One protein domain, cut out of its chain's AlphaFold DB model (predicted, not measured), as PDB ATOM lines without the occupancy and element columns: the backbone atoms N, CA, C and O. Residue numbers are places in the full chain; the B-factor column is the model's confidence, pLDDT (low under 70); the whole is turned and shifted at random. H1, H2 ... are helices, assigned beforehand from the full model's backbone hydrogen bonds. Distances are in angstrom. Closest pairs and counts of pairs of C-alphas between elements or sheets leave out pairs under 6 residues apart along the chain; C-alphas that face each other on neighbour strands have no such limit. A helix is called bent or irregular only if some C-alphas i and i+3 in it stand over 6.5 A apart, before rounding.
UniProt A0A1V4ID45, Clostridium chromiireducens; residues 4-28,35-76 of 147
ATOM      1  N   SER A   4      26.488  22.090  17.128       77.50
ATOM      2  CA  SER A   4      26.887  21.773  15.756       77.50
ATOM      3  C   SER A   4      27.149  20.275  15.544       77.50
ATOM      4  O   SER A   4      26.675  19.704  14.566       77.50
ATOM      5  N   THR A   5      27.835  19.607  16.476       75.81
ATOM      6  CA  THR A   5      28.107  18.161  16.400       75.81
ATOM      7  C   THR A   5      26.825  17.344  16.552       75.81
ATOM      8  O   THR A   5      26.621  16.371  15.826       75.81
ATOM      9  N   ILE A   6      25.927  17.765  17.452       80.06
ATOM     10  CA  ILE A   6      24.606  17.141  17.631       80.06
ATOM     11  C   ILE A   6      23.793  17.227  16.334       80.06
ATOM     12  O   ILE A   6      23.236  16.222  15.892       80.06
ATOM     13  N   LEU A   7      23.759  18.403  15.701       83.31
ATOM     14  CA  LEU A   7      23.039  18.622  14.445       83.31
ATOM     15  C   LEU A   7      23.598  17.770  13.300       83.31
ATOM     16  O   LEU A   7      22.821  17.191  12.544       83.31
ATOM     17  N   ILE A   8      24.926  17.642  13.195       81.88
ATOM     18  CA  ILE A   8      25.573  16.793  12.183       81.88
ATOM     19  C   ILE A   8      25.170  15.326  12.364       81.88
ATOM     20  O   ILE A   8      24.758  14.680  11.400       81.88
ATOM     21  N   ILE A   9      25.232  14.805  13.593       81.38
ATOM     22  CA  ILE A   9      24.844  13.419  13.894       81.38
ATOM     23  C   ILE A   9      23.362  13.193  13.577       81.38
ATOM     24  O   ILE A   9      23.016  12.208  12.927       81.38
ATOM     25  N   ALA A  10      22.487  14.118  13.982       84.50
ATOM     26  CA  ALA A  10      21.059  14.031  13.689       84.50
ATOM     27  C   ALA A  10      20.788  13.997  12.176       84.50
ATOM     28  O   ALA A  10      19.984  13.192  11.711       84.50
ATOM     29  N   PHE A  11      21.491  14.819  11.395       84.81
ATOM     30  CA  PHE A  11      21.341  14.854   9.942       84.81
ATOM     31  C   PHE A  11      21.785  13.545   9.274       84.81
ATOM     32  O   PHE A  11      21.076  13.029   8.411       84.81
ATOM     33  N   ILE A  12      22.914  12.973   9.709       82.94
ATOM     34  CA  ILE A  12      23.403  11.670   9.230       82.94
ATOM     35  C   ILE A  12      22.365  10.576   9.507       82.94
ATOM     36  O   ILE A  12      21.980   9.853   8.588       82.94
ATOM     37  N   LEU A  13      21.846  10.515  10.738       82.62
ATOM     38  CA  LEU A  13      20.830   9.536  11.130       82.62
ATOM     39  C   LEU A  13      19.540   9.673  10.312       82.62
ATOM     40  O   LEU A  13      18.968   8.666   9.899       82.62
ATOM     41  N   ILE A  14      19.087  10.900  10.042       86.00
ATOM     42  CA  ILE A  14      17.907  11.139   9.199       86.00
ATOM     43  C   ILE A  14      18.140  10.593   7.787       86.00
ATOM     44  O   ILE A  14      17.279   9.888   7.258       86.00
ATOM     45  N   ILE A  15      19.296  10.880   7.178       82.88
ATOM     46  CA  ILE A  15      19.620  10.374   5.837       82.88
ATOM     47  C   ILE A  15      19.656   8.845   5.836       82.88
ATOM     48  O   ILE A  15      19.094   8.229   4.929       82.88
ATOM     49  N   ASP A  16      20.262   8.228   6.848       79.94
ATOM     50  CA  ASP A  16      20.316   6.772   6.964       79.94
ATOM     51  C   ASP A  16      18.933   6.143   7.062       79.94
ATOM     52  O   ASP A  16      18.627   5.216   6.311       79.94
ATOM     53  N   ILE A  17      18.067   6.676   7.926       83.00
ATOM     54  CA  ILE A  17      16.688   6.198   8.067       83.00
ATOM     55  C   ILE A  17      15.948   6.313   6.731       83.00
ATOM     56  O   ILE A  17      15.262   5.374   6.321       83.00
ATOM     57  N   VAL A  18      16.111   7.430   6.015       82.50
ATOM     58  CA  VAL A  18      15.491   7.630   4.699       82.50
ATOM     59  C   VAL A  18      16.009   6.610   3.684       82.50
ATOM     60  O   VAL A  18      15.211   5.993   2.975       82.50
ATOM     61  N   LEU A  19      17.323   6.387   3.617       77.25
ATOM     62  CA  LEU A  19      17.922   5.426   2.688       77.25
ATOM     63  C   LEU A  19      17.519   3.982   3.006       77.25
ATOM     64  O   LEU A  19      17.195   3.231   2.085       77.25
ATOM     65  N   ILE A  20      17.479   3.610   4.288       79.25
ATOM     66  CA  ILE A  20      16.982   2.310   4.753       79.25
ATOM     67  C   ILE A  20      15.510   2.146   4.368       79.25
ATOM     68  O   ILE A  20      15.131   1.121   3.805       79.25
ATOM     69  N   GLY A  21      14.679   3.165   4.600       79.62
ATOM     70  CA  GLY A  21      13.264   3.140   4.235       79.62
ATOM     71  C   GLY A  21      13.043   2.961   2.729       79.62
ATOM     72  O   GLY A  21      12.194   2.169   2.315       79.62
ATOM     73  N   ILE A  22      13.838   3.640   1.894       75.38
ATOM     74  CA  ILE A  22      13.802   3.467   0.434       75.38
ATOM     75  C   ILE A  22      14.196   2.042   0.041       75.38
ATOM     76  O   ILE A  22      13.558   1.468  -0.842       75.38
ATOM     77  N   ASP A  23      15.217   1.476   0.684       73.88
ATOM     78  CA  ASP A  23      15.705   0.123   0.415       73.88
ATOM     79  C   ASP A  23      14.673  -0.948   0.797       73.88
ATOM     80  O   ASP A  23      14.409  -1.855   0.008       73.88
ATOM     81  N   ILE A  24      14.018  -0.796   1.954       77.38
ATOM     82  CA  ILE A  24      12.931  -1.680   2.407       77.38
ATOM     83  C   ILE A  24      11.737  -1.596   1.452       77.38
ATOM     84  O   ILE A  24      11.187  -2.621   1.052       77.38
ATOM     85  N   LYS A  25      11.343  -0.381   1.047       77.81
ATOM     86  CA  LYS A  25      10.193  -0.165   0.158       77.81
ATOM     87  C   LYS A  25      10.437  -0.668  -1.267       77.81
ATOM     88  O   LYS A  25       9.488  -0.974  -1.984       77.81
ATOM     89  N   ASN A  26      11.692  -0.716  -1.708       75.06
ATOM     90  CA  ASN A  26      12.047  -1.041  -3.084       75.06
ATOM     91  C   ASN A  26      12.964  -2.253  -3.127       75.06
ATOM     92  O   ASN A  26      14.143  -2.152  -3.477       75.06
ATOM     93  N   LYS A  27      12.378  -3.409  -2.808       79.19
ATOM     94  CA  LYS A  27      13.071  -4.690  -2.827       79.19
ATOM     95  C   LYS A  27      13.751  -4.905  -4.179       79.19
ATOM     96  O   LYS A  27      13.130  -4.865  -5.246       79.19
ATOM     97  N   LEU A  28      15.065  -5.090  -4.121       83.38
ATOM     98  CA  LEU A  28      15.900  -5.330  -5.287       83.38
ATOM     99  C   LEU A  28      15.681  -6.768  -5.767       83.38
ATOM    100  O   LEU A  28      15.973  -7.710  -5.036       83.38
ATOM    101  N   LYS A  35      30.334   0.148 -10.654       72.88
ATOM    102  CA  LYS A  35      31.779   0.425 -10.582       72.88
ATOM    103  C   LYS A  35      32.132   1.323  -9.391       72.88
ATOM    104  O   LYS A  35      33.211   1.200  -8.831       72.88
ATOM    105  N   TYR A  36      31.204   2.182  -8.975       73.31
ATOM    106  CA  TYR A  36      31.428   3.161  -7.915       73.31
ATOM    107  C   TYR A  36      31.004   2.670  -6.530       73.31
ATOM    108  O   TYR A  36      31.109   3.423  -5.565       73.31
ATOM    109  N   LYS A  37      30.557   1.410  -6.401       74.25
ATOM    110  CA  LYS A  37      30.072   0.849  -5.130       74.25
ATOM    111  C   LYS A  37      31.095   0.981  -3.994       74.25
ATOM    112  O   LYS A  37      30.697   1.121  -2.850       74.25
ATOM    113  N   ILE A  38      32.385   0.931  -4.324       76.19
ATOM    114  CA  ILE A  38      33.489   0.902  -3.357       76.19
ATOM    115  C   ILE A  38      33.954   2.316  -2.954       76.19
ATOM    116  O   ILE A  38      34.561   2.470  -1.901       76.19
ATOM    117  N   ILE A  39      33.615   3.363  -3.719       80.69
ATOM    118  CA  ILE A  39      34.071   4.735  -3.426       80.69
ATOM    119  C   ILE A  39      33.590   5.202  -2.051       80.69
ATOM    120  O   ILE A  39      34.395   5.686  -1.265       80.69
ATOM    121  N   MET A  40      32.300   5.028  -1.745       76.00
ATOM    122  CA  MET A  40      31.746   5.480  -0.467       76.00
ATOM    123  C   MET A  40      32.361   4.722   0.728       76.00
ATOM    124  O   MET A  40      32.842   5.388   1.640       76.00
ATOM    125  N   PRO A  41      32.478   3.374   0.709       79.19
ATOM    126  CA  PRO A  41      33.252   2.644   1.715       79.19
ATOM    127  C   PRO A  41      34.695   3.129   1.875       79.19
ATOM    128  O   PRO A  41      35.142   3.301   3.002       79.19
ATOM    129  N   ILE A  42      35.418   3.379   0.777       83.62
ATOM    130  CA  ILE A  42      36.803   3.873   0.842       83.62
ATOM    131  C   ILE A  42      36.864   5.244   1.515       83.62
ATOM    132  O   ILE A  42      37.726   5.451   2.362       83.62
ATOM    133  N   LEU A  43      35.963   6.168   1.169       81.56
ATOM    134  CA  LEU A  43      35.921   7.496   1.788       81.56
ATOM    135  C   LEU A  43      35.660   7.407   3.294       81.56
ATOM    136  O   LEU A  43      36.323   8.093   4.066       81.56
ATOM    137  N   VAL A  44      34.745   6.529   3.715       78.69
ATOM    138  CA  VAL A  44      34.437   6.318   5.136       78.69
ATOM    139  C   VAL A  44      35.617   5.688   5.874       78.69
ATOM    140  O   VAL A  44      35.997   6.177   6.933       78.69
ATOM    141  N   VAL A  45      36.254   4.659   5.308       82.31
ATOM    142  CA  VAL A  45      37.460   4.054   5.897       82.31
ATOM    143  C   VAL A  45      38.596   5.075   5.981       82.31
ATOM    144  O   VAL A  45      39.237   5.182   7.021       82.31
ATOM    145  N   GLY A  46      38.818   5.862   4.926       82.88
ATOM    146  CA  GLY A  46      39.820   6.926   4.912       82.88
ATOM    147  C   GLY A  46      39.567   7.971   5.996       82.88
ATOM    148  O   GLY A  46      40.490   8.323   6.722       82.88
ATOM    149  N   PHE A  47      38.313   8.403   6.167       80.12
ATOM    150  CA  PHE A  47      37.920   9.298   7.254       80.12
ATOM    151  C   PHE A  47      38.255   8.695   8.624       80.12
ATOM    152  O   PHE A  47      38.946   9.331   9.413       80.12
ATOM    153  N   VAL A  48      37.863   7.441   8.874       77.69
ATOM    154  CA  VAL A  48      38.160   6.746  10.138       77.69
ATOM    155  C   VAL A  48      39.670   6.658  10.392       77.69
ATOM    156  O   VAL A  48      40.107   6.932  11.506       77.69
ATOM    157  N   VAL A  49      40.475   6.329   9.375       82.00
ATOM    158  CA  VAL A  49      41.943   6.210   9.482       82.00
ATOM    159  C   VAL A  49      42.630   7.559   9.707       82.00
ATOM    160  O   VAL A  49      43.628   7.613  10.420       82.00
ATOM    161  N   VAL A  50      42.126   8.652   9.132       81.56
ATOM    162  CA  VAL A  50      42.654  10.002   9.396       81.56
ATOM    163  C   VAL A  50      42.326  10.433  10.825       81.56
ATOM    164  O   VAL A  50      43.199  10.944  11.524       81.56
ATOM    165  N   THR A  51      41.102  10.167  11.282       75.38
ATOM    166  CA  THR A  51      40.658  10.467  12.650       75.38
ATOM    167  C   THR A  51      41.486   9.693  13.684       75.38
ATOM    168  O   THR A  51      42.157  10.326  14.494       75.38
ATOM    169  N   PHE A  52      41.524   8.358  13.572       73.50
ATOM    170  CA  PHE A  52      42.751   7.550  13.593       73.50
ATOM    171  C   PHE A  52      44.113   8.212  13.983       73.50
ATOM    172  O   PHE A  52      44.489   8.581  15.096       73.50
ATOM    173  N   LEU A  53      44.896   8.478  12.950       80.00
ATOM    174  CA  LEU A  53      46.239   9.035  13.054       80.00
ATOM    175  C   LEU A  53      46.330  10.407  13.753       80.00
ATOM    176  O   LEU A  53      47.416  10.769  14.200       80.00
ATOM    177  N   SER A  54      45.232  11.160  13.894       76.69
ATOM    178  CA  SER A  54      45.243  12.463  14.576       76.69
ATOM    179  C   SER A  54      45.470  12.395  16.098       76.69
ATOM    180  O   SER A  54      45.718  13.429  16.713       76.69
ATOM    181  N   ASN A  55      45.420  11.200  16.710       61.84
ATOM    182  CA  ASN A  55      45.712  10.929  18.133       61.84
ATOM    183  C   ASN A  55      44.915  11.759  19.164       61.84
ATOM    184  O   ASN A  55      45.232  11.745  20.351       61.84
ATOM    185  N   ASN A  56      43.855  12.448  18.734       66.31
ATOM    186  CA  ASN A  56      43.083  13.381  19.554       66.31
ATOM    187  C   ASN A  56      41.592  13.005  19.574       66.31
ATOM    188  O   ASN A  56      40.715  13.834  19.337       66.31
ATOM    189  N   TYR A  57      41.308  11.722  19.805       65.94
ATOM    190  CA  TYR A  57      39.956  11.176  19.704       65.94
ATOM    191  C   TYR A  57      39.075  11.651  20.834       65.94
ATOM    192  O   TYR A  57      39.315  11.369  22.011       65.94
ATOM    193  N   ARG A  58      37.972  12.284  20.461       73.56
ATOM    194  CA  ARG A  58      36.856  12.503  21.365       73.56
ATOM    195  C   ARG A  58      35.837  11.397  21.136       73.56
ATOM    196  O   ARG A  58      35.665  10.898  20.028       73.56
ATOM    197  N   LEU A  59      35.086  11.051  22.182       73.62
ATOM    198  CA  LEU A  59      33.968  10.094  22.104       73.62
ATOM    199  C   LEU A  59      32.994  10.420  20.946       73.62
ATOM    200  O   LEU A  59      32.371   9.540  20.363       73.62
ATOM    201  N   GLN A  60      32.894  11.703  20.600       72.81
ATOM    202  CA  GLN A  60      32.068  12.241  19.522       72.81
ATOM    203  C   GLN A  60      32.501  11.731  18.140       72.81
ATOM    204  O   GLN A  60      31.647  11.399  17.324       72.81
ATOM    205  N   ASP A  61      33.806  11.594  17.902       74.00
ATOM    206  CA  ASP A  61      34.349  11.136  16.620       74.00
ATOM    207  C   ASP A  61      34.023   9.658  16.374       74.00
ATOM    208  O   ASP A  61      33.712   9.252  15.253       74.00
ATOM    209  N   ILE A  62      34.004   8.860  17.448       74.31
ATOM    210  CA  ILE A  62      33.583   7.453  17.422       74.31
ATOM    211  C   ILE A  62      32.093   7.354  17.076       74.31
ATOM    212  O   ILE A  62      31.708   6.553  16.225       74.31
ATOM    213  N   ILE A  63      31.252   8.192  17.695       76.19
ATOM    214  CA  ILE A  63      29.804   8.222  17.434       76.19
ATOM    215  C   ILE A  63      29.523   8.602  15.974       76.19
ATOM    216  O   ILE A  63      28.716   7.943  15.322       76.19
ATOM    217  N   VAL A  64      30.212   9.614  15.439       76.62
ATOM    218  CA  VAL A  64      30.090  10.011  14.025       76.62
ATOM    219  C   VAL A  64      30.546   8.883  13.096       76.62
ATOM    220  O   VAL A  64      29.869   8.592  12.113       76.62
ATOM    221  N   GLY A  65      31.650   8.205  13.424       73.62
ATOM    222  CA  GLY A  65      32.137   7.055  12.662       73.62
ATOM    223  C   GLY A  65      31.108   5.926  12.578       73.62
ATOM    224  O   GLY A  65      30.849   5.415  11.489       73.62
ATOM    225  N   ILE A  66      30.468   5.581  13.700       75.75
ATOM    226  CA  ILE A  66      29.399   4.570  13.739       75.75
ATOM    227  C   ILE A  66      28.176   5.037  12.944       75.75
ATOM    228  O   ILE A  66      27.621   4.258  12.170       75.75
ATOM    229  N   ALA A  67      27.784   6.303  13.093       76.56
ATOM    230  CA  ALA A  67      26.624   6.864  12.408       76.56
ATOM    231  C   ALA A  67      26.797   6.925  10.883       76.56
ATOM    232  O   ALA A  67      25.814   6.842  10.174       76.56
ATOM    233  N   ILE A  68      28.016   7.042  10.347       77.12
ATOM    234  CA  ILE A  68      28.251   7.114   8.891       77.12
ATOM    235  C   ILE A  68      28.338   5.723   8.231       77.12
ATOM    236  O   ILE A  68      28.215   5.601   7.008       77.12
ATOM    237  N   LEU A  69      28.546   4.651   9.003       74.44
ATOM    238  CA  LEU A  69      28.713   3.302   8.451       74.44
ATOM    239  C   LEU A  69      27.541   2.837   7.567       74.44
ATOM    240  O   LEU A  69      27.819   2.303   6.489       74.44
ATOM    241  N   PRO A  70      26.258   3.022   7.929       74.25
ATOM    242  CA  PRO A  70      25.156   2.562   7.087       74.25
ATOM    243  C   PRO A  70      25.139   3.256   5.711       74.25
ATOM    244  O   PRO A  70      24.980   2.570   4.691       74.25
ATOM    245  N   LEU A  71      25.440   4.562   5.644       71.12
ATOM    246  CA  LEU A  71      25.604   5.307   4.384       71.12
ATOM    247  C   LEU A  71      26.600   4.632   3.434       71.12
ATOM    248  O   LEU A  71      26.353   4.551   2.224       71.12
ATOM    249  N   ALA A  72      27.707   4.113   3.975       69.88
ATOM    250  CA  ALA A  72      28.771   3.482   3.198       69.88
ATOM    251  C   ALA A  72      28.280   2.267   2.394       69.88
ATOM    252  O   ALA A  72      28.759   2.016   1.285       69.88
ATOM    253  N   PHE A  73      27.309   1.519   2.924       69.50
ATOM    254  CA  PHE A  73      26.861   0.252   2.338       69.50
ATOM    255  C   PHE A  73      25.514   0.346   1.613       69.50
ATOM    256  O   PHE A  73      25.270  -0.419   0.670       69.50
ATOM    257  N   ILE A  74      24.648   1.277   2.016       70.00
ATOM    258  CA  ILE A  74      23.271   1.384   1.514       70.00
ATOM    259  C   ILE A  74      23.182   2.350   0.322       70.00
ATOM    260  O   ILE A  74      22.433   2.101  -0.627       70.00
ATOM    261  N   GLY A  75      23.999   3.407   0.300       62.28
ATOM    262  CA  GLY A  75      23.854   4.553  -0.609       62.28
ATOM    263  C   GLY A  75      24.199   4.339  -2.090       62.28
ATOM    264  O   GLY A  75      24.167   5.294  -2.860       62.28
ATOM    265  N   ASN A  76      24.553   3.131  -2.538       71.69
ATOM    266  CA  ASN A  76      25.047   2.953  -3.910       71.69
ATOM    267  C   ASN A  76      24.586   1.660  -4.591       71.69
ATOM    268  O   ASN A  76      25.346   0.984  -5.302       71.69
TER     269      ASN A  76
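Overview. This is residues 4 to 28 and 35 to 76 of the 147 residues of a protein of Clostridium chromiireducens (UniProt A0A1V4ID45). Three helices lie side by side in one flat layer, with H3 in the middle, the long H1 along one of its sides and H2 along the other. H2 and H3 form a helical hairpin whose turn, residues 53 to 59, sticks out at one end. The printed part has 67 residues with three named helices, in the order H1, H2, H3, and no named strand; the class is all helix. The whole is only just loose, close to compact, with a radius of gyration of the C-alphas of 13.3 A and spans of 42 by 29 by 13 A.

Arrangement. The longest helix, H1, residues 4 to 25, touches H3, residues 59 to 74, and their closest C-alphas, those of Asp 16 and Leu 71, are 6.1 A apart. H1 and H3 run the same way at a shallow tilt of 23 degrees. H3 touches H2, residues 39 to 53, on a closest C-alpha pair of Pro 41 and Ala 72, 4.8 A apart. This hairpin has its helices running opposite ways at a shallow tilt of 15 degrees. H1 and H2 are apart. Every O i to N i+4 pair is within hydrogen-bond range in H1 and H2, against 9 of 12 in H3.

Along the chain. H1 measures 31.7 A from C-alpha 4 at (26.887, 21.773, 15.756) to C-alpha 25 at (10.193, -0.165, 0.158). H2 measures 20.9 A from first to last C-alpha. H3 measures 24.8 A and ends with C-alpha 74 at (23.271, 1.384, 1.514). H3 is irregular, but only just: C-alphas 67 and 70 are 7.0 A apart.

Size, cuts and confidence. The two C-alphas farthest apart, those of Lys 27 and Asn 55, are 41.8 A apart. Residues 29 to 34 are not printed, and C-alphas 28 and 35 are 17.7 A apart across this cut, which falls in the link from H1 to H2. The link from H2 to H3 is tight. The mean pLDDT of the printed part is 77.0, with residues 55 to 57, 72 to 73 and 75 under 70.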